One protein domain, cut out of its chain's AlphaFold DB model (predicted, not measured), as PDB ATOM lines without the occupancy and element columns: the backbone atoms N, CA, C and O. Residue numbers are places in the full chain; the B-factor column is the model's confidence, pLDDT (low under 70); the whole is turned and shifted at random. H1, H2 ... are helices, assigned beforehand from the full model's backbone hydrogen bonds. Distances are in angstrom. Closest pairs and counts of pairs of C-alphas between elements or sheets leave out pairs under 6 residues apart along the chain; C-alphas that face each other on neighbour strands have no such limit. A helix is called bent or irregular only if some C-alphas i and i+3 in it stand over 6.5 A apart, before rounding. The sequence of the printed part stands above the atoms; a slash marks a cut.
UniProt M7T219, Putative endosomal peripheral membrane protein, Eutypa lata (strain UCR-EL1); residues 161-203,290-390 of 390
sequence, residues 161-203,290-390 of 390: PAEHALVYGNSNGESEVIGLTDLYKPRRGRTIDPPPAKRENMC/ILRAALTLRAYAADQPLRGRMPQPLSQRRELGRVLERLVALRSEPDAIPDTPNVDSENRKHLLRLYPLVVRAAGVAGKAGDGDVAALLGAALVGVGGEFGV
ATOM      1  N   PRO A 161     209.599 295.359 344.399       87.06
ATOM      2  CA  PRO A 161     208.371 294.596 344.144       87.06
ATOM      3  C   PRO A 161     207.136 295.141 344.878       87.06
ATOM      4  O   PRO A 161     206.042 295.162 344.325       87.06
ATOM      5  N   ALA A 162     207.321 295.663 346.096       82.88
ATOM      6  CA  ALA A 162     206.257 296.298 346.879       82.88
ATOM      7  C   ALA A 162     205.718 297.602 346.256       82.88
ATOM      8  O   ALA A 162     204.654 298.072 346.640       82.88
ATOM      9  N   GLU A 163     206.456 298.200 345.322       86.38
ATOM     10  CA  GLU A 163     206.092 299.431 344.618       86.38
ATOM     11  C   GLU A 163     205.548 299.137 343.214       86.38
ATOM     12  O   GLU A 163     205.082 300.048 342.542       86.38
ATOM     13  N   HIS A 164     205.543 297.873 342.775       84.00
ATOM     14  CA  HIS A 164     205.079 297.484 341.443       84.00
ATOM     15  C   HIS A 164     203.627 297.918 341.191       84.00
ATOM     16  O   HIS A 164     203.341 298.515 340.159       84.00
ATOM     17  N   ALA A 165     202.737 297.710 342.166       81.00
ATOM     18  CA  ALA A 165     201.337 298.129 342.075       81.00
ATOM     19  C   ALA A 165     201.172 299.660 341.988       81.00
ATOM     20  O   ALA A 165     200.250 300.135 341.333       81.00
ATOM     21  N   LEU A 166     202.083 300.437 342.592       81.88
ATOM     22  CA  LEU A 166     202.063 301.904 342.513       81.88
ATOM     23  C   LEU A 166     202.450 302.412 341.121       81.88
ATOM     24  O   LEU A 166     202.014 303.487 340.726       81.88
ATOM     25  N   VAL A 167     203.287 301.660 340.402       82.94
ATOM     26  CA  VAL A 167     203.826 302.055 339.094       82.94
ATOM     27  C   VAL A 167     202.983 301.521 337.942       82.94
ATOM     28  O   VAL A 167     202.732 302.239 336.978       82.94
ATOM     29  N   TYR A 168     202.563 300.260 338.026       79.62
ATOM     30  CA  TYR A 168     201.945 299.547 336.910       79.62
ATOM     31  C   TYR A 168     200.446 299.291 337.102       79.62
ATOM     32  O   TYR A 168     199.790 298.851 336.158       79.62
ATOM     33  N   GLY A 169     199.902 299.627 338.278       71.12
ATOM     34  CA  GLY A 169     198.525 299.341 338.664       71.12
ATOM     35  C   GLY A 169     198.302 297.867 339.016       71.12
ATOM     36  O   GLY A 169     199.175 297.016 338.837       71.12
ATOM     37  N   ASN A 170     197.105 297.565 339.517       59.31
ATOM     38  CA  ASN A 170     196.611 296.194 339.613       59.31
ATOM     39  C   ASN A 170     195.900 295.842 338.299       59.31
ATOM     40  O   ASN A 170     195.269 296.704 337.690       59.31
ATOM     41  N   SER A 171     195.950 294.581 337.871       46.22
ATOM     42  CA  SER A 171     195.404 294.076 336.596       46.22
ATOM     43  C   SER A 171     193.880 294.240 336.401       46.22
ATOM     44  O   SER A 171     193.336 293.720 335.432       46.22
ATOM     45  N   ASN A 172     193.186 294.952 337.296       40.38
ATOM     46  CA  ASN A 172     191.727 294.976 337.419       40.38
ATOM     47  C   ASN A 172     191.068 296.237 336.826       40.38
ATOM     48  O   ASN A 172     189.902 296.492 337.093       40.38
ATOM     49  N   GLY A 173     191.777 297.020 336.007       40.62
ATOM     50  CA  GLY A 173     191.161 298.020 335.119       40.62
ATOM     51  C   GLY A 173     190.651 299.318 335.760       40.62
ATOM     52  O   GLY A 173     190.395 300.272 335.031       40.62
ATOM     53  N   GLU A 174     190.573 299.423 337.085       39.53
ATOM     54  CA  GLU A 174     190.248 300.681 337.767       39.53
ATOM     55  C   GLU A 174     191.530 301.484 338.016       39.53
ATOM     56  O   GLU A 174     192.236 301.324 339.010       39.53
ATOM     57  N   SER A 175     191.858 302.349 337.055       44.94
ATOM     58  CA  SER A 175     192.930 303.348 337.147       44.94
ATOM     59  C   SER A 175     192.490 304.538 338.016       44.94
ATOM     60  O   SER A 175     192.664 305.693 337.635       44.94
ATOM     61  N   GLU A 176     191.863 304.281 339.166       46.44
ATOM     62  CA  GLU A 176     191.424 305.337 340.075       46.44
ATOM     63  C   GLU A 176     192.493 305.596 341.131       46.44
ATOM     64  O   GLU A 176     192.749 304.795 342.023       46.44
ATOM     65  N   VAL A 177     193.103 306.776 340.996       50.09
ATOM     66  CA  VAL A 177     194.045 307.394 341.931       50.09
ATOM     67  C   VAL A 177     195.377 306.644 342.010       50.09
ATOM     68  O   VAL A 177     195.520 305.608 342.653       50.09
ATOM     69  N   ILE A 178     196.413 307.233 341.397       58.56
ATOM     70  CA  ILE A 178     197.806 306.966 341.784       58.56
ATOM     71  C   ILE A 178     197.828 306.946 343.310       58.56
ATOM     72  O   ILE A 178     197.479 307.966 343.897       58.56
ATOM     73  N   GLY A 179     198.150 305.811 343.937       58.97
ATOM     74  CA  GLY A 179     198.044 305.598 345.385       58.97
ATOM     75  C   GLY A 179     199.001 306.482 346.191       58.97
ATOM     76  O   GLY A 179     199.908 305.989 346.857       58.97
ATOM     77  N   LEU A 180     198.815 307.803 346.143       67.69
ATOM     78  CA  LEU A 180     199.632 308.813 346.804       67.69
ATOM     79  C   LEU A 180     199.611 308.609 348.322       67.69
ATOM     80  O   LEU A 180     200.567 308.942 349.006       67.69
ATOM     81  N   THR A 181     198.560 308.001 348.867       73.25
ATOM     82  CA  THR A 181     198.482 307.645 350.288       73.25
ATOM     83  C   THR A 181     199.481 306.543 350.657       73.25
ATOM     84  O   THR A 181     200.141 306.614 351.697       73.25
ATOM     85  N   ASP A 182     199.655 305.546 349.788       79.62
ATOM     86  CA  ASP A 182     200.637 304.469 349.969       79.62
ATOM     87  C   ASP A 182     202.075 304.960 349.757       79.62
ATOM     88  O   ASP A 182     203.020 304.429 350.352       79.62
ATOM     89  N   LEU A 183     202.236 306.059 349.014       79.38
ATOM     90  CA  LEU A 183     203.502 306.759 348.802       79.38
ATOM     91  C   LEU A 183     204.153 307.278 350.084       79.38
ATOM     92  O   LEU A 183     205.359 307.526 350.104       79.38
ATOM     93  N   TYR A 184     203.405 307.436 351.173       84.69
ATOM     94  CA  TYR A 184     203.973 307.877 352.446       84.69
ATOM     95  C   TYR A 184     204.257 306.721 353.404       84.69
ATOM     96  O   TYR A 184     205.009 306.916 354.364       84.69
ATOM     97  N   LYS A 185     203.739 305.514 353.142       86.62
ATOM     98  CA  LYS A 185     203.974 304.339 353.992       86.62
ATOM     99  C   LYS A 185     205.427 303.876 353.861       86.62
ATOM    100  O   LYS A 185     205.864 303.649 352.732       86.62
ATOM    101  N   PRO A 186     206.196 303.734 354.956       84.44
ATOM    102  CA  PRO A 186     207.564 303.227 354.882       84.44
ATOM    103  C   PRO A 186     207.629 301.897 354.122       84.44
ATOM    104  O   PRO A 186     206.799 301.016 354.347       84.44
ATOM    105  N   ARG A 187     208.625 301.739 353.244       88.00
ATOM    106  CA  ARG A 187     208.917 300.453 352.601       88.00
ATOM    107  C   ARG A 187     210.117 299.774 353.247       88.00
ATOM    108  O   ARG A 187     210.973 300.438 353.827       88.00
ATOM    109  N   ARG A 188     210.212 298.451 353.096       90.62
ATOM    110  CA  ARG A 188     211.427 297.705 353.455       90.62
ATOM    111  C   ARG A 188     212.557 298.070 352.496       90.62
ATOM    112  O   ARG A 188     212.324 298.140 351.289       90.62
ATOM    113  N   GLY A 189     213.748 298.305 353.040       91.50
ATOM    114  CA  GLY A 189     214.965 298.507 352.260       91.50
ATOM    115  C   GLY A 189     215.403 297.231 351.539       91.50
ATOM    116  O   GLY A 189     215.083 296.126 351.981       91.50
ATOM    117  N   ARG A 190     216.150 297.383 350.446       92.31
ATOM    118  CA  ARG A 190     216.827 296.295 349.733       92.31
ATOM    119  C   ARG A 190     218.329 296.553 349.653       92.31
ATOM    120  O   ARG A 190     218.766 297.695 349.565       92.31
ATOM    121  N   THR A 191     219.102 295.472 349.650       90.12
ATOM    122  CA  THR A 191     220.557 295.480 349.419       90.12
ATOM    123  C   THR A 191     220.928 295.186 347.966       90.12
ATOM    124  O   THR A 191     222.096 295.257 347.606       90.12
ATOM    125  N   ILE A 192     219.943 294.835 347.134       90.38
ATOM    126  CA  ILE A 192     220.138 294.609 345.704       90.38
ATOM    127  C   ILE A 192     220.213 295.962 345.004       90.38
ATOM    128  O   ILE A 192     219.297 296.779 345.131       90.38
ATOM    129  N   ASP A 193     221.262 296.139 344.212       89.88
ATOM    130  CA  ASP A 193     221.432 297.274 343.318       89.88
ATOM    131  C   ASP A 193     220.842 296.934 341.944       89.88
ATOM    132  O   ASP A 193     221.481 296.212 341.175       89.88
ATOM    133  N   PRO A 194     219.615 297.387 341.610       92.06
ATOM    134  CA  PRO A 194     219.106 297.223 340.254       92.06
ATOM    135  C   PRO A 194     220.054 297.900 339.253       92.06
ATOM    136  O   PRO A 194     220.513 299.017 339.525       92.06
ATOM    137  N   PRO A 195     220.323 297.277 338.095       94.56
ATOM    138  CA  PRO A 195     221.015 297.959 337.015       94.56
ATOM    139  C   PRO A 195     220.130 299.084 336.449       94.56
ATOM    140  O   PRO A 195     218.899 299.007 336.549       94.56
ATOM    141  N   PRO A 196     220.732 300.128 335.855       96.12
ATOM    142  CA  PRO A 196     219.982 301.124 335.104       96.12
ATOM    143  C   PRO A 196     219.328 300.494 333.866       96.12
ATOM    144  O   PRO A 196     219.802 299.490 333.325       96.12
ATOM    145  N   ALA A 197     218.241 301.105 333.403       95.31
ATOM    146  CA  ALA A 197     217.566 300.747 332.169       95.31
ATOM    147  C   ALA A 197     218.533 300.825 330.978       95.31
ATOM    148  O   ALA A 197     219.395 301.700 330.905       95.31
ATOM    149  N   LYS A 198     218.355 299.930 330.000       94.69
ATOM    150  CA  LYS A 198     219.193 299.883 328.785       94.69
ATOM    151  C   LYS A 198     219.126 301.174 327.960       94.69
ATOM    152  O   LYS A 198     220.065 301.465 327.225       94.69
ATOM    153  N   ARG A 199     218.029 301.926 328.096       96.00
ATOM    154  CA  ARG A 199     217.773 303.227 327.465       96.00
ATOM    155  C   ARG A 199     217.755 304.352 328.509       96.00
ATOM    156  O   ARG A 199     216.753 305.036 328.697       96.00
ATOM    157  N   GLU A 200     218.863 304.484 329.238       96.38
ATOM    158  CA  GLU A 200     219.012 305.437 330.344       96.38
ATOM    159  C   GLU A 200     218.809 306.902 329.908       96.38
ATOM    160  O   GLU A 200     218.206 307.679 330.651       96.38
ATOM    161  N   ASN A 201     219.262 307.304 328.714       97.94
ATOM    162  CA  ASN A 201     219.135 308.696 328.269       97.94
ATOM    163  C   ASN A 201     217.673 309.058 327.991       97.94
ATOM    164  O   ASN A 201     217.229 310.139 328.370       97.94
ATOM    165  N   MET A 202     216.908 308.146 327.383       98.19
ATOM    166  CA  MET A 202     215.474 308.334 327.168       98.19
ATOM    167  C   MET A 202     214.728 308.458 328.504       98.19
ATOM    168  O   MET A 202     213.814 309.276 328.614       98.19
ATOM    169  N   CYS A 203     215.148 307.725 329.543       98.31
ATOM    170  CA  CYS A 203     214.576 307.880 330.881       98.31
ATOM    171  C   CYS A 203     214.777 309.296 331.439       98.31
ATOM    172  O   CYS A 203     213.834 309.879 331.975       98.31
ATOM    173  N   ILE A 290     204.883 313.746 340.948       95.81
ATOM    174  CA  ILE A 290     204.972 313.529 342.401       95.81
ATOM    175  C   ILE A 290     205.315 312.067 342.693       95.81
ATOM    176  O   ILE A 290     206.235 311.794 343.466       95.81
ATOM    177  N   LEU A 291     204.621 311.123 342.049       94.62
ATOM    178  CA  LEU A 291     204.919 309.698 342.172       94.62
ATOM    179  C   LEU A 291     206.365 309.397 341.766       94.62
ATOM    180  O   LEU A 291     207.083 308.715 342.500       94.62
ATOM    181  N   ARG A 292     206.814 309.938 340.630       96.00
ATOM    182  CA  ARG A 292     208.162 309.716 340.103       96.00
ATOM    183  C   ARG A 292     209.251 310.155 341.068       96.00
ATOM    184  O   ARG A 292     210.187 309.393 341.316       96.00
ATOM    185  N   ALA A 293     209.126 311.368 341.595       97.00
ATOM    186  CA  ALA A 293     210.059 311.932 342.557       97.00
ATOM    187  C   ALA A 293     210.052 311.143 343.870       97.00
ATOM    188  O   ALA A 293     211.097 310.806 344.433       97.00
ATOM    189  N   ALA A 294     208.860 310.797 344.342       95.19
ATOM    190  CA  ALA A 294     208.693 310.060 345.573       95.19
ATOM    191  C   ALA A 294     209.286 308.650 345.520       95.19
ATOM    192  O   ALA A 294     209.878 308.237 346.512       95.19
ATOM    193  N   LEU A 295     209.183 307.921 344.404       94.38
ATOM    194  CA  LEU A 295     209.818 306.602 344.260       94.38
ATOM    195  C   LEU A 295     211.331 306.675 344.507       94.38
ATOM    196  O   LEU A 295     211.870 305.870 345.268       94.38
ATOM    197  N   THR A 296     212.007 307.681 343.951       95.81
ATOM    198  CA  THR A 296     213.452 307.882 344.148       95.81
ATOM    199  C   THR A 296     213.783 308.255 345.596       95.81
ATOM    200  O   THR A 296     214.671 307.646 346.197       95.81
ATOM    201  N   LEU A 297     213.033 309.182 346.204       96.31
ATOM    202  CA  LEU A 297     213.231 309.581 347.607       96.31
ATOM    203  C   LEU A 297     212.973 308.427 348.584       96.31
ATOM    204  O   LEU A 297     213.752 308.197 349.512       96.31
ATOM    205  N   ARG A 298     211.889 307.674 348.368       94.12
ATOM    206  CA  ARG A 298     211.546 306.475 349.143       94.12
ATOM    207  C   ARG A 298     212.641 305.432 349.032       94.12
ATOM    208  O   ARG A 298     212.985 304.815 350.040       94.12
ATOM    209  N   ALA A 299     213.187 305.244 347.831       94.50
ATOM    210  CA  ALA A 299     214.226 304.262 347.625       94.50
ATOM    211  C   ALA A 299     215.511 304.612 348.366       94.50
ATOM    212  O   ALA A 299     216.040 303.771 349.093       94.50
ATOM    213  N   TYR A 300     215.943 305.868 348.278       95.69
ATOM    214  CA  TYR A 300     217.070 306.367 349.055       95.69
ATOM    215  C   TYR A 300     216.858 306.182 350.562       95.69
ATOM    216  O   TYR A 300     217.681 305.562 351.238       95.69
ATOM    217  N   ALA A 301     215.722 306.655 351.084       95.69
ATOM    218  CA  ALA A 301     215.429 306.620 352.513       95.69
ATOM    219  C   ALA A 301     215.363 305.191 353.083       95.69
ATOM    220  O   ALA A 301     215.694 304.983 354.250       95.69
ATOM    221  N   ALA A 302     214.938 304.211 352.281       95.06
ATOM    222  CA  ALA A 302     214.833 302.819 352.703       95.06
ATOM    223  C   ALA A 302     216.139 302.025 352.525       95.06
ATOM    224  O   ALA A 302     216.454 301.185 353.369       95.06
ATOM    225  N   ASP A 303     216.893 302.271 351.451       95.44
ATOM    226  CA  ASP A 303     218.044 301.437 351.081       95.44
ATOM    227  C   ASP A 303     219.363 301.968 351.668       95.44
ATOM    228  O   ASP A 303     220.228 301.183 352.054       95.44
ATOM    229  N   GLN A 304     219.532 303.291 351.788       95.44
ATOM    230  CA  GLN A 304     220.770 303.884 352.308       95.44
ATOM    231  C   GLN A 304     221.107 303.464 353.754       95.44
ATOM    232  O   GLN A 304     222.279 303.187 354.014       95.44
ATOM    233  N   PRO A 305     220.152 303.320 354.700       95.50
ATOM    234  CA  PRO A 305     220.469 302.845 356.049       95.50
ATOM    235  C   PRO A 305     221.121 301.456 356.081       95.50
ATOM    236  O   PRO A 305     221.950 301.198 356.949       95.50
ATOM    237  N   LEU A 306     220.792 300.581 355.123       95.31
ATOM    238  CA  LEU A 306     221.379 299.239 355.016       95.31
ATOM    239  C   LEU A 306     222.836 299.272 354.536       95.31
ATOM    240  O   LEU A 306     223.582 298.326 354.777       95.31
ATOM    241  N   ARG A 307     223.247 300.361 353.877       93.50
ATOM    242  CA  ARG A 307     224.621 300.594 353.410       93.50
ATOM    243  C   ARG A 307     225.494 301.297 354.459       93.50
ATOM    244  O   ARG A 307     226.713 301.377 354.305       93.50
ATOM    245  N   GLY A 308     224.901 301.831 355.529       90.88
ATOM    246  CA  GLY A 308     225.607 302.658 356.506       90.88
ATOM    247  C   GLY A 308     226.189 303.918 355.855       90.88
ATOM    248  O   GLY A 308     225.454 304.727 355.288       90.88
ATOM    249  N   ARG A 309     227.515 304.085 355.936       90.81
ATOM    250  CA  ARG A 309     228.251 305.200 355.302       90.81
ATOM    251  C   ARG A 309     228.704 304.911 353.870       90.81
ATOM    252  O   ARG A 309     229.303 305.775 353.238       90.81
ATOM    253  N   MET A 310     228.462 303.705 353.360       92.12
ATOM    254  CA  MET A 310     228.749 303.408 351.963       92.12
ATOM    255  C   MET A 310     227.730 304.154 351.085       92.12
ATOM    256  O   MET A 310     226.525 304.003 351.308       92.12
ATOM    257  N   PRO A 311     228.174 304.977 350.122       89.25
ATOM    258  CA  PRO A 311     227.263 305.705 349.245       89.25
ATOM    259  C   PRO A 311     226.493 304.746 348.325       89.25
ATOM    260  O   PRO A 311     226.924 303.617 348.082       89.25
ATOM    261  N   GLN A 312     225.364 305.208 347.779       92.69
ATOM    262  CA  GLN A 312     224.669 304.485 346.711       92.69
ATOM    263  C   GLN A 312     225.569 304.292 345.477       92.69
ATOM    264  O   GLN A 312     226.461 305.113 345.234       92.69
ATOM    265  N   PRO A 313     225.296 303.270 344.643       94.00
ATOM    266  CA  PRO A 313     225.876 303.172 343.308       94.00
ATOM    267  C   PRO A 313     225.755 304.487 342.536       94.00
ATOM    268  O   PRO A 313     224.743 305.186 342.627       94.00
ATOM    269  N   LEU A 314     226.777 304.805 341.735       94.25
ATOM    270  CA  LEU A 314     226.873 306.088 341.033       94.25
ATOM    271  C   LEU A 314     225.639 306.397 340.174       94.25
ATOM    272  O   LEU A 314     225.196 307.539 340.161       94.25
ATOM    273  N   SER A 315     225.056 305.406 339.492       96.06
ATOM    274  CA  SER A 315     223.847 305.603 338.680       96.06
ATOM    275  C   SER A 315     222.637 306.011 339.529       96.06
ATOM    276  O   SER A 315     221.941 306.963 339.184       96.06
ATOM    277  N   GLN A 316     222.413 305.355 340.671       95.81
ATOM    278  CA  GLN A 316     221.321 305.682 341.597       95.81
ATOM    279  C   GLN A 316     221.523 307.059 342.236       95.81
ATOM    280  O   GLN A 316     220.575 307.832 342.349       95.81
ATOM    281  N   ARG A 317     222.767 307.390 342.605       95.12
ATOM    282  CA  ARG A 317     223.101 308.709 343.154       95.12
ATOM    283  C   ARG A 317     222.906 309.821 342.120       95.12
ATOM    284  O   ARG A 317     222.388 310.874 342.473       95.12
ATOM    285  N   ARG A 318     223.273 309.589 340.852       96.69
ATOM    286  CA  ARG A 318     223.026 310.529 339.740       96.69
ATOM    287  C   ARG A 318     221.536 310.756 339.512       96.69
ATOM    288  O   ARG A 318     221.125 311.904 339.377       96.69
ATOM    289  N   GLU A 319     220.732 309.694 339.528       97.56
ATOM    290  CA  GLU A 319     219.275 309.814 339.445       97.56
ATOM    291  C   GLU A 319     218.715 310.650 340.605       97.56
ATOM    292  O   GLU A 319     217.964 311.595 340.370       97.56
ATOM    293  N   LEU A 320     219.083 310.324 341.849       97.88
ATOM    294  CA  LEU A 320     218.614 311.046 343.034       97.88
ATOM    295  C   LEU A 320     218.998 312.526 342.983       97.88
ATOM    296  O   LEU A 320     218.147 313.379 343.234       97.88
ATOM    297  N   GLY A 321     220.249 312.821 342.625       97.81
ATOM    298  CA  GLY A 321     220.733 314.186 342.434       97.81
ATOM    299  C   GLY A 321     219.903 314.936 341.396       97.81
ATOM    300  O   GLY A 321     219.344 315.981 341.715       97.81
ATOM    301  N   ARG A 322     219.712 314.356 340.201       98.19
ATOM    302  CA  ARG A 322     218.908 314.962 339.126       98.19
ATOM    303  C   ARG A 322     217.472 315.245 339.568       98.19
ATOM    304  O   ARG A 322     216.965 316.330 339.302       98.19
ATOM    305  N   VAL A 323     216.817 314.299 340.245       98.56
ATOM    306  CA  VAL A 323     215.449 314.487 340.761       98.56
ATOM    307  C   VAL A 323     215.403 315.632 341.771       98.56
ATOM    308  O   VAL A 323     214.536 316.493 341.668       98.56
ATOM    309  N   LEU A 324     216.330 315.670 342.730       98.44
ATOM    310  CA  LEU A 324     216.365 316.716 343.751       98.44
ATOM    311  C   LEU A 324     216.672 318.101 343.169       98.44
ATOM    312  O   LEU A 324     215.986 319.059 343.510       98.44
ATOM    313  N   GLU A 325     217.652 318.209 342.270       98.25
ATOM    314  CA  GLU A 325     217.970 319.452 341.555       98.25
ATOM    315  C   GLU A 325     216.738 319.996 340.827       98.25
ATOM    316  O   GLU A 325     216.398 321.174 340.955       98.25
ATOM    317  N   ARG A 326     216.025 319.122 340.106       98.31
ATOM    318  CA  ARG A 326     214.809 319.492 339.381       98.31
ATOM    319  C   ARG A 326     213.664 319.883 340.315       98.31
ATOM    320  O   ARG A 326     212.983 320.856 340.023       98.31
ATOM    321  N   LEU A 327     213.479 319.188 341.439       98.06
ATOM    322  CA  LEU A 327     212.482 319.551 342.455       98.06
ATOM    323  C   LEU A 327     212.752 320.924 343.073       98.06
ATOM    324  O   LEU A 327     211.821 321.685 343.289       98.06
ATOM    325  N   VAL A 328     214.013 321.246 343.365       97.19
ATOM    326  CA  VAL A 328     214.381 322.546 343.948       97.19
ATOM    327  C   VAL A 328     214.186 323.681 342.938       97.19
ATOM    328  O   VAL A 328     213.749 324.770 343.312       97.19
ATOM    329  N   ALA A 329     214.511 323.435 341.667       96.81
ATOM    330  CA  ALA A 329     214.393 324.424 340.600       96.81
ATOM    331  C   ALA A 329     212.947 324.644 340.125       96.81
ATOM    332  O   ALA A 329     212.631 325.722 339.623       96.81
ATOM    333  N   LEU A 330     212.078 323.637 340.251       97.19
ATOM    334  CA  LEU A 330     210.717 323.695 339.735       97.19
ATOM    335  C   LEU A 330     209.902 324.786 340.442       97.19
ATOM    336  O   LEU A 330     209.765 324.816 341.666       97.19
ATOM    337  N   ARG A 331     209.286 325.651 339.637       96.38
ATOM    338  CA  ARG A 331     208.091 326.406 340.014       96.38
ATOM    339  C   ARG A 331     206.932 325.723 339.307       96.38
ATOM    340  O   ARG A 331     206.917 325.704 338.085       96.38
ATOM    341  N   SER A 332     206.061 325.052 340.049       95.75
ATOM    342  CA  SER A 332     204.926 324.328 339.479       95.75
ATOM    343  C   SER A 332     203.787 325.281 339.157       95.75
ATOM    344  O   SER A 332     203.509 326.156 339.970       95.75
ATOM    345  N   GLU A 333     203.102 325.044 338.044       96.06
ATOM    346  CA  GLU A 333     201.858 325.717 337.671       96.06
ATOM    347  C   GLU A 333     200.856 325.703 338.845       96.06
ATOM    348  O   GLU A 333     200.550 324.610 339.349       96.06
ATOM    349  N   PRO A 334     200.369 326.870 339.318       93.12
ATOM    350  CA  PRO A 334     199.510 326.960 340.496       93.12
ATOM    351  C   PRO A 334     198.313 326.014 340.485       93.12
ATOM    352  O   PRO A 334     198.047 325.342 341.486       93.12
ATOM    353  N   ASP A 335     197.644 325.873 339.346       93.81
ATOM    354  CA  ASP A 335     196.435 325.056 339.231       93.81
ATOM    355  C   ASP A 335     196.713 323.575 338.912       93.81
ATOM    356  O   ASP A 335     195.790 322.756 338.831       93.81
ATOM    357  N   ALA A 336     197.985 323.185 338.770       94.38
ATOM    358  CA  ALA A 336     198.352 321.802 338.478       94.38
ATOM    359  C   ALA A 336     198.212 320.871 339.686       94.38
ATOM    360  O   ALA A 336     197.943 319.677 339.533       94.38
ATOM    361  N   ILE A 337     198.419 321.392 340.897       93.44
ATOM    362  CA  ILE A 337     198.423 320.602 342.131       93.44
ATOM    363  C   ILE A 337     197.371 321.174 343.083       93.44
ATOM    364  O   ILE A 337     197.397 322.372 343.351       93.44
ATOM    365  N   PRO A 338     196.477 320.341 343.650       90.62
ATOM    366  CA  PRO A 338     195.511 320.810 344.639       90.62
ATOM    367  C   PRO A 338     196.196 321.427 345.860       90.62
ATOM    368  O   PRO A 338     197.286 320.987 346.244       90.62
ATOM    369  N   ASP A 339     195.523 322.356 346.530       89.00
ATOM    370  CA  ASP A 339     196.053 323.014 347.725       89.00
ATOM    371  C   ASP A 339     196.246 322.053 348.901       89.00
ATOM    372  O   ASP A 339     195.617 320.991 349.017       89.00
ATOM    373  N   THR A 340     197.173 322.415 349.785       85.50
ATOM    374  CA  THR A 340     197.367 321.720 351.057       85.50
ATOM    375  C   THR A 340     196.649 322.514 352.147       85.50
ATOM    376  O   THR A 340     196.848 323.723 352.219       85.50
ATOM    377  N   PRO A 341     195.818 321.883 353.000       84.44
ATOM    378  CA  PRO A 341     195.091 322.610 354.036       84.44
ATOM    379  C   PRO A 341     196.029 323.427 354.929       84.44
ATOM    380  O   PRO A 341     197.023 322.892 355.422       84.44
ATOM    381  N   ASN A 342     195.663 324.685 355.186       84.62
ATOM    382  CA  ASN A 342     196.385 325.629 356.049       84.62
ATOM    383  C   ASN A 342     197.775 326.059 355.541       84.62
ATOM    384  O   ASN A 342     198.600 326.488 356.345       84.62
ATOM    385  N   VAL A 343     198.055 325.916 354.242       87.38
ATOM    386  CA  VAL A 343     199.320 326.345 353.635       87.38
ATOM    387  C   VAL A 343     199.029 327.067 352.328       87.38
ATOM    388  O   VAL A 343     198.551 326.444 351.379       87.38
ATOM    389  N   ASP A 344     199.372 328.350 352.274       84.44
ATOM    390  CA  ASP A 344     199.280 329.148 351.056       84.44
ATOM    391  C   ASP A 344     200.571 328.968 350.256       84.44
ATOM    392  O   ASP A 344     201.647 329.396 350.666       84.44
ATOM    393  N   SER A 345     200.475 328.284 349.120       88.19
ATOM    394  CA  SER A 345     201.602 328.081 348.213       88.19
ATOM    395  C   SER A 345     201.114 328.166 346.789       88.19
ATOM    396  O   SER A 345     200.283 327.364 346.379       88.19
ATOM    397  N   GLU A 346     201.639 329.107 346.015       86.62
ATOM    398  CA  GLU A 346     201.265 329.229 344.606       86.62
ATOM    399  C   GLU A 346     202.084 328.258 343.756       86.62
ATOM    400  O   GLU A 346     201.538 327.411 343.061       86.62
ATOM    401  N   ASN A 347     203.413 328.326 343.860       91.00
ATOM    402  CA  ASN A 347     204.305 327.775 342.841       91.00
ATOM    403  C   ASN A 347     205.164 326.593 343.324       91.00
ATOM    404  O   ASN A 347     206.036 326.121 342.596       91.00
ATOM    405  N   ARG A 348     204.985 326.107 344.560       93.75
ATOM    406  CA  ARG A 348     205.821 325.031 345.140       93.75
ATOM    407  C   ARG A 348     205.026 323.925 345.824       93.75
ATOM    408  O   ARG A 348     205.564 323.142 346.610       93.75
ATOM    409  N   LYS A 349     203.759 323.767 345.437       94.56
ATOM    410  CA  LYS A 349     202.852 322.735 345.961       94.56
ATOM    411  C   LYS A 349     203.429 321.315 345.855       94.56
ATOM    412  O   LYS A 349     203.195 320.486 346.732       94.56
ATOM    413  N   HIS A 350     204.236 321.022 344.831       95.31
ATOM    414  CA  HIS A 350     204.917 319.728 344.677       95.31
ATOM    415  C   HIS A 350     205.891 319.415 345.829       95.31
ATOM    416  O   HIS A 350     205.928 318.274 346.299       95.31
ATOM    417  N   LEU A 351     206.633 320.409 346.334       95.75
ATOM    418  CA  LEU A 351     207.520 320.229 347.487       95.75
ATOM    419  C   LEU A 351     206.721 319.964 348.764       95.75
ATOM    420  O   LEU A 351     207.112 319.099 349.545       95.75
ATOM    421  N   LEU A 352     205.572 320.624 348.945       94.06
ATOM    422  CA  LEU A 352     204.677 320.363 350.078       94.06
ATOM    423  C   LEU A 352     204.169 318.917 350.077       94.06
ATOM    424  O   LEU A 352     204.182 318.252 351.113       94.06
ATOM    425  N   ARG A 353     203.785 318.388 348.906       93.19
ATOM    426  CA  ARG A 353     203.385 316.976 348.761       93.19
ATOM    427  C   ARG A 353     204.536 316.022 349.084       93.19
ATOM    428  O   ARG A 353     204.324 314.992 349.715       93.19
ATOM    429  N   LEU A 354     205.765 316.363 348.705       95.06
ATOM    430  CA  LEU A 354     206.942 315.518 348.927       95.06
ATOM    431  C   LEU A 354     207.607 315.720 350.295       95.06
ATOM    432  O   LEU A 354     208.451 314.905 350.676       95.06
ATOM    433  N   TYR A 355     207.215 316.740 351.062       94.94
ATOM    434  CA  TYR A 355     207.845 317.125 352.326       94.94
ATOM    435  C   TYR A 355     208.059 315.952 353.305       94.94
ATOM    436  O   TYR A 355     209.191 315.769 353.764       94.94
ATOM    437  N   PRO A 356     207.075 315.055 353.558       94.31
ATOM    438  CA  PRO A 356     207.291 313.912 354.448       94.31
ATOM    439  C   PRO A 356     208.388 312.944 353.976       94.31
ATOM    440  O   PRO A 356     208.959 312.207 354.782       94.31
ATOM    441  N   LEU A 357     208.654 312.870 352.671       95.75
ATOM    442  CA  LEU A 357     209.721 312.045 352.100       95.75
ATOM    443  C   LEU A 357     211.061 312.776 352.116       95.75
ATOM    444  O   LEU A 357     212.064 312.158 352.469       95.75
ATOM    445  N   VAL A 358     211.068 314.078 351.822       97.06
ATOM    446  CA  VAL A 358     212.262 314.933 351.900       97.06
ATOM    447  C   VAL A 358     212.838 314.926 353.319       97.06
ATOM    448  O   VAL A 358     214.025 314.668 353.486       97.06
ATOM    449  N   VAL A 359     212.006 315.092 354.354       96.62
ATOM    450  CA  VAL A 359     212.447 315.043 355.764       96.62
ATOM    451  C   VAL A 359     213.073 313.691 356.115       96.62
ATOM    452  O   VAL A 359     214.130 313.627 356.748       96.62
ATOM    453  N   ARG A 360     212.452 312.588 355.680       95.44
ATOM    454  CA  ARG A 360     212.979 311.235 355.918       95.44
ATOM    455  C   ARG A 360     214.316 311.020 355.218       95.44
ATOM    456  O   ARG A 360     215.252 310.530 355.847       95.44
ATOM    457  N   ALA A 361     214.416 311.412 353.951       96.62
ATOM    458  CA  ALA A 361     215.654 311.342 353.190       96.62
ATOM    459  C   ALA A 361     216.754 312.205 353.831       96.62
ATOM    460  O   ALA A 361     217.882 311.737 353.961       96.62
ATOM    461  N   ALA A 362     216.434 313.409 354.320       96.75
ATOM    462  CA  ALA A 362     217.401 314.307 354.957       96.75
ATOM    463  C   ALA A 362     217.991 313.695 356.235       96.75
ATOM    464  O   ALA A 362     219.207 313.693 356.432       96.75
ATOM    465  N   GLY A 363     217.141 313.086 357.070       94.94
ATOM    466  CA  GLY A 363     217.588 312.374 358.268       94.94
ATOM    467  C   GLY A 363     218.498 311.178 357.965       94.94
ATOM    468  O   GLY A 363     219.379 310.853 358.762       94.94
ATOM    469  N   VAL A 364     218.310 310.527 356.813       95.75
ATOM    470  CA  VAL A 364     219.167 309.433 356.342       95.75
ATOM    471  C   VAL A 364     220.488 309.964 355.781       95.75
ATOM    472  O   VAL A 364     221.543 309.466 356.173       95.75
ATOM    473  N   ALA A 365     220.450 311.010 354.951       94.81
ATOM    474  CA  ALA A 365     221.635 311.629 354.358       94.81
ATOM    475  C   ALA A 365     222.610 312.151 355.421       94.81
ATOM    476  O   ALA A 365     223.807 311.862 355.360       94.81
ATOM    477  N   GLY A 366     222.091 312.819 356.460       91.31
ATOM    478  CA  GLY A 366     222.904 313.304 357.577       91.31
ATOM    479  C   GLY A 366     223.617 312.185 358.346       91.31
ATOM    480  O   GLY A 366     224.769 312.342 358.740       91.31
ATOM    481  N   LYS A 367     222.976 311.020 358.519       91.81
ATOM    482  CA  LYS A 367     223.587 309.849 359.180       91.81
ATOM    483  C   LYS A 367     224.605 309.134 358.291       91.81
ATOM    484  O   LYS A 367     225.610 308.631 358.795       91.81
ATOM    485  N   ALA A 368     224.332 309.074 356.989       90.56
ATOM    486  CA  ALA A 368     225.207 308.452 356.002       90.56
ATOM    487  C   ALA A 368     226.464 309.289 355.713       90.56
ATOM    488  O   ALA A 368     227.478 308.728 355.302       90.56
ATOM    489  N   GLY A 369     226.421 310.603 355.962       87.56
ATOM    490  CA  GLY A 369     227.498 311.530 355.605       87.56
ATOM    491  C   GLY A 369     227.514 311.879 354.113       87.56
ATOM    492  O   GLY A 369     228.565 312.221 353.579       87.56
ATOM    493  N   ASP A 370     226.369 311.771 353.433       89.50
ATOM    494  CA  ASP A 370     226.235 312.104 352.013       89.50
ATOM    495  C   ASP A 370     226.004 313.611 351.847       89.50
ATOM    496  O   ASP A 370     224.867 314.082 351.814       89.50
ATOM    497  N   GLY A 371     227.101 314.375 351.834       91.25
ATOM    498  CA  GLY A 371     227.070 315.840 351.843       91.25
ATOM    499  C   GLY A 371     226.308 316.453 350.667       91.25
ATOM    500  O   GLY A 371     225.526 317.378 350.873       91.25
ATOM    501  N   ASP A 372     226.471 315.907 349.459       92.31
ATOM    502  CA  ASP A 372     225.827 316.445 348.253       92.31
ATOM    503  C   ASP A 372     224.310 316.239 348.301       92.31
ATOM    504  O   ASP A 372     223.530 317.166 348.077       92.31
ATOM    505  N   VAL A 373     223.873 315.025 348.659       95.12
ATOM    506  CA  VAL A 373     222.447 314.707 348.798       95.12
ATOM    507  C   VAL A 373     221.834 315.490 349.961       95.12
ATOM    508  O   VAL A 373     220.729 316.017 349.831       95.12
ATOM    509  N   ALA A 374     222.551 315.623 351.081       95.44
ATOM    510  CA  ALA A 374     222.112 316.423 352.221       95.44
ATOM    511  C   ALA A 374     221.943 317.907 351.858       95.44
ATOM    512  O   ALA A 374     220.968 318.519 352.290       95.44
ATOM    513  N   ALA A 375     222.839 318.473 351.042       96.94
ATOM    514  CA  ALA A 375     222.742 319.856 350.582       96.94
ATOM    515  C   ALA A 375     221.495 320.083 349.713       96.94
ATOM    516  O   ALA A 375     220.735 321.018 349.961       96.94
ATOM    517  N   LEU A 376     221.234 319.194 348.749       97.44
ATOM    518  CA  LEU A 376     220.050 319.273 347.888       97.44
ATOM    519  C   LEU A 376     218.739 319.091 348.669       97.44
ATOM    520  O   LEU A 376     217.778 319.832 348.465       97.44
ATOM    521  N   LEU A 377     218.699 318.142 349.608       97.62
ATOM    522  CA  LEU A 377     217.554 317.960 350.505       97.62
ATOM    523  C   LEU A 377     217.350 319.175 351.417       97.62
ATOM    524  O   LEU A 377     216.213 319.577 351.649       97.62
ATOM    525  N   GLY A 378     218.436 319.786 351.895       96.88
ATOM    526  CA  GLY A 378     218.399 321.042 352.640       96.88
ATOM    527  C   GLY A 378     217.793 322.178 351.816       96.88
ATOM    528  O   GLY A 378     216.900 322.865 352.301       96.88
ATOM    529  N   ALA A 379     218.196 322.324 350.552       97.19
ATOM    530  CA  ALA A 379     217.617 323.311 349.642       97.19
ATOM    531  C   ALA A 379     216.114 323.075 349.402       97.19
ATOM    532  O   ALA A 379     215.334 324.026 349.411       97.19
ATOM    533  N   ALA A 380     215.682 321.816 349.272       96.19
ATOM    534  CA  ALA A 380     214.262 321.481 349.177       96.19
ATOM    535  C   ALA A 380     213.491 321.849 350.460       96.19
ATOM    536  O   ALA A 380     212.390 322.386 350.378       96.19
ATOM    537  N   LEU A 381     214.074 321.615 351.643       96.31
ATOM    538  CA  LEU A 381     213.477 322.010 352.927       96.31
ATOM    539  C   LEU A 381     213.390 323.531 353.092       96.31
ATOM    540  O   LEU A 381     212.373 324.013 353.578       96.31
ATOM    541  N   VAL A 382     214.404 324.284 352.656       95.00
ATOM    542  CA  VAL A 382     214.349 325.757 352.599       95.00
ATOM    543  C   VAL A 382     213.235 326.209 351.657       95.00
ATOM    544  O   VAL A 382     212.470 327.110 351.990       95.00
ATOM    545  N   GLY A 383     213.097 325.541 350.508       91.12
ATOM    546  CA  GLY A 383     212.017 325.803 349.564       91.12
ATOM    547  C   GLY A 383     210.630 325.618 350.173       91.12
ATOM    548  O   GLY A 383     209.752 326.419 349.885       91.12
ATOM    549  N   VAL A 384     210.458 324.616 351.041       90.69
ATOM    550  CA  VAL A 384     209.227 324.396 351.820       90.69
ATOM    551  C   VAL A 384     209.058 325.432 352.938       90.69
ATOM    552  O   VAL A 384     207.955 325.933 353.124       90.69
ATOM    553  N   GLY A 385     210.127 325.772 353.666       87.94
ATOM    554  CA  GLY A 385     210.097 326.766 354.748       87.94
ATOM    555  C   GLY A 385     209.591 328.132 354.282       87.94
ATOM    556  O   GLY A 385     208.725 328.711 354.933       87.94
ATOM    557  N   GLY A 386     210.016 328.561 353.088       86.56
ATOM    558  CA  GLY A 386     209.527 329.793 352.468       86.56
ATOM    559  C   GLY A 386     208.012 329.814 352.227       86.56
ATOM    560  O   GLY A 386     207.392 330.856 352.408       86.56
ATOM    561  N   GLU A 387     207.396 328.671 351.904       86.88
ATOM    562  CA  GLU A 387     205.935 328.563 351.736       86.88
ATOM    563  C   GLU A 387     205.189 328.534 353.084       86.88
ATOM    564  O   GLU A 387     204.002 328.828 353.151       86.88
ATOM    565  N   PHE A 388     205.873 328.196 354.181       83.25
ATOM    566  CA  PHE A 388     205.328 328.313 355.539       83.25
ATOM    567  C   PHE A 388     205.558 329.697 356.165       83.25
ATOM    568  O   PHE A 388     205.116 329.930 357.290       83.25
ATOM    569  N   GLY A 389     206.247 330.607 355.466       77.25
ATOM    570  CA  GLY A 389     206.604 331.932 355.977       77.25
ATOM    571  C   GLY A 389     207.700 331.919 357.051       77.25
ATOM    572  O   GLY A 389     207.728 332.827 357.883       77.25
ATOM    573  N   VAL A 390     208.565 330.892 357.058       62.47
ATOM    574  CA  VAL A 390     209.647 330.683 358.045       62.47
ATOM    575  C   VAL A 390     211.027 330.878 357.435       62.47
ATOM    576  O   VAL A 390     211.255 330.377 356.308       62.47
TER     577      VAL A 390
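What this domain is: This is residues 161 to 203 and 290 to 390 of the 390 residues of the protein "Putative endosomal peripheral membrane protein" of Eutypa lata (strain UCR-EL1) (UniProt M7T219). Four helices, H3, H4, H5 and H6, form an up-and-down bundle, in which each runs against the one before it in the chain and contacts lead round a ring from H3 to H4, H6, H5 and back to H3. Before them in the chain, the short helices H1 and H2 lie outside this bundle, and the long link between them loops out, with residues 170 to 176 sticking out into the open, and then wraps past H3 on its way to H2. A second long link, residues 330 to 348, makes a wide loop at the end of the bundle where H4 ends and H5 begins. The printed part has 144 residues with six named helices, H1 to H6 in order along the chain, and no named strand; its class is all helix. It is compact, with a radius of gyration of the C-alphas of 15.7 A, and the C-alphas span 43 by 40 by 29 A.

Where its parts are: H1 is residues 161 to 168, with C-alpha 161 at (208.371, 294.596, 344.144) and 10.9 A from first to last C-alpha. H2 is residues 200 to 203, 5.1 A long. After the cut, H3 is residues 290 to 307, 26.0 A, and begins with C-alpha 290 at (204.972, 313.529, 342.401). H4 is residues 314 to 329, 22.2 A. H5, the longest helix by residues, is residues 349 to 368, 28.4 A. H6 is residues 371 to 387, 24.7 A, and ends with C-alpha 387 at (205.935, 328.563, 351.736). H1, H3 and H5 are irregular: C-alphas 162 and 165 are 7.1 A apart, C-alphas 353 and 356 are 7.5 A apart, and H3 is only just irregular, with C-alphas 302 and 305 6.6 A apart. H5 has a kink of 59 degrees near residue 356.

How they stand to each other: H1 touches no helix but is near H3, with 8 pairs of C-alphas within 10 A. H2 touches no helix, and it is apart from H4, H5 and H6, for instance. In the bundle, H3 and H4 form a helical hairpin: they touch with residues 293 to 300 of H3 alone, the closest C-alphas being those of Thr 296 and Leu 320 at 6.2 A, and run opposite ways at a steep tilt of 44 degrees. H3 touches H5, the closest C-alphas being those of Ala 301 and Ala 361 at 4.8 A, and they run the same way at a shallow tilt of 12 degrees. H4 touches H6, with the C-alphas of Val 328 and Ala 380 closest at 5.3 A, the same way at a shallow tilt of 22 degrees. H5 and H6 form a second helical hairpin and touch, with the C-alphas of Ala 365 and Ala 374 closest at 5.3 A; they run opposite ways at a shallow tilt of 33 degrees, only just short of steep. H4 and H5 are close but not clearly touching, the closest C-alphas being those of Leu 327 and Leu 351 at 7.1 A. H3 and H6 are apart. In H4 every O i to N i+4 pair is within hydrogen-bond range, against 2 of 4 in H1, 10 of 14 in H3, 12 of 16 in H5 and 12 of 13 in H6; H2 is too short for such a pair.

The domain as a whole: The two C-alphas farthest apart are those of Asn 172 and Val 390, 45.0 A. Residues 204 to 289 are not printed, and C-alphas 203 and 290 are 16.0 A apart across this cut. The links from H1 to H2 and from H4 to H5 are long, H3 to H4 is short, and H5 to H6 is tight. The mean pLDDT of the printed part is 88.9; residues 170 to 180 and residue 390, the chain's last, are under 70.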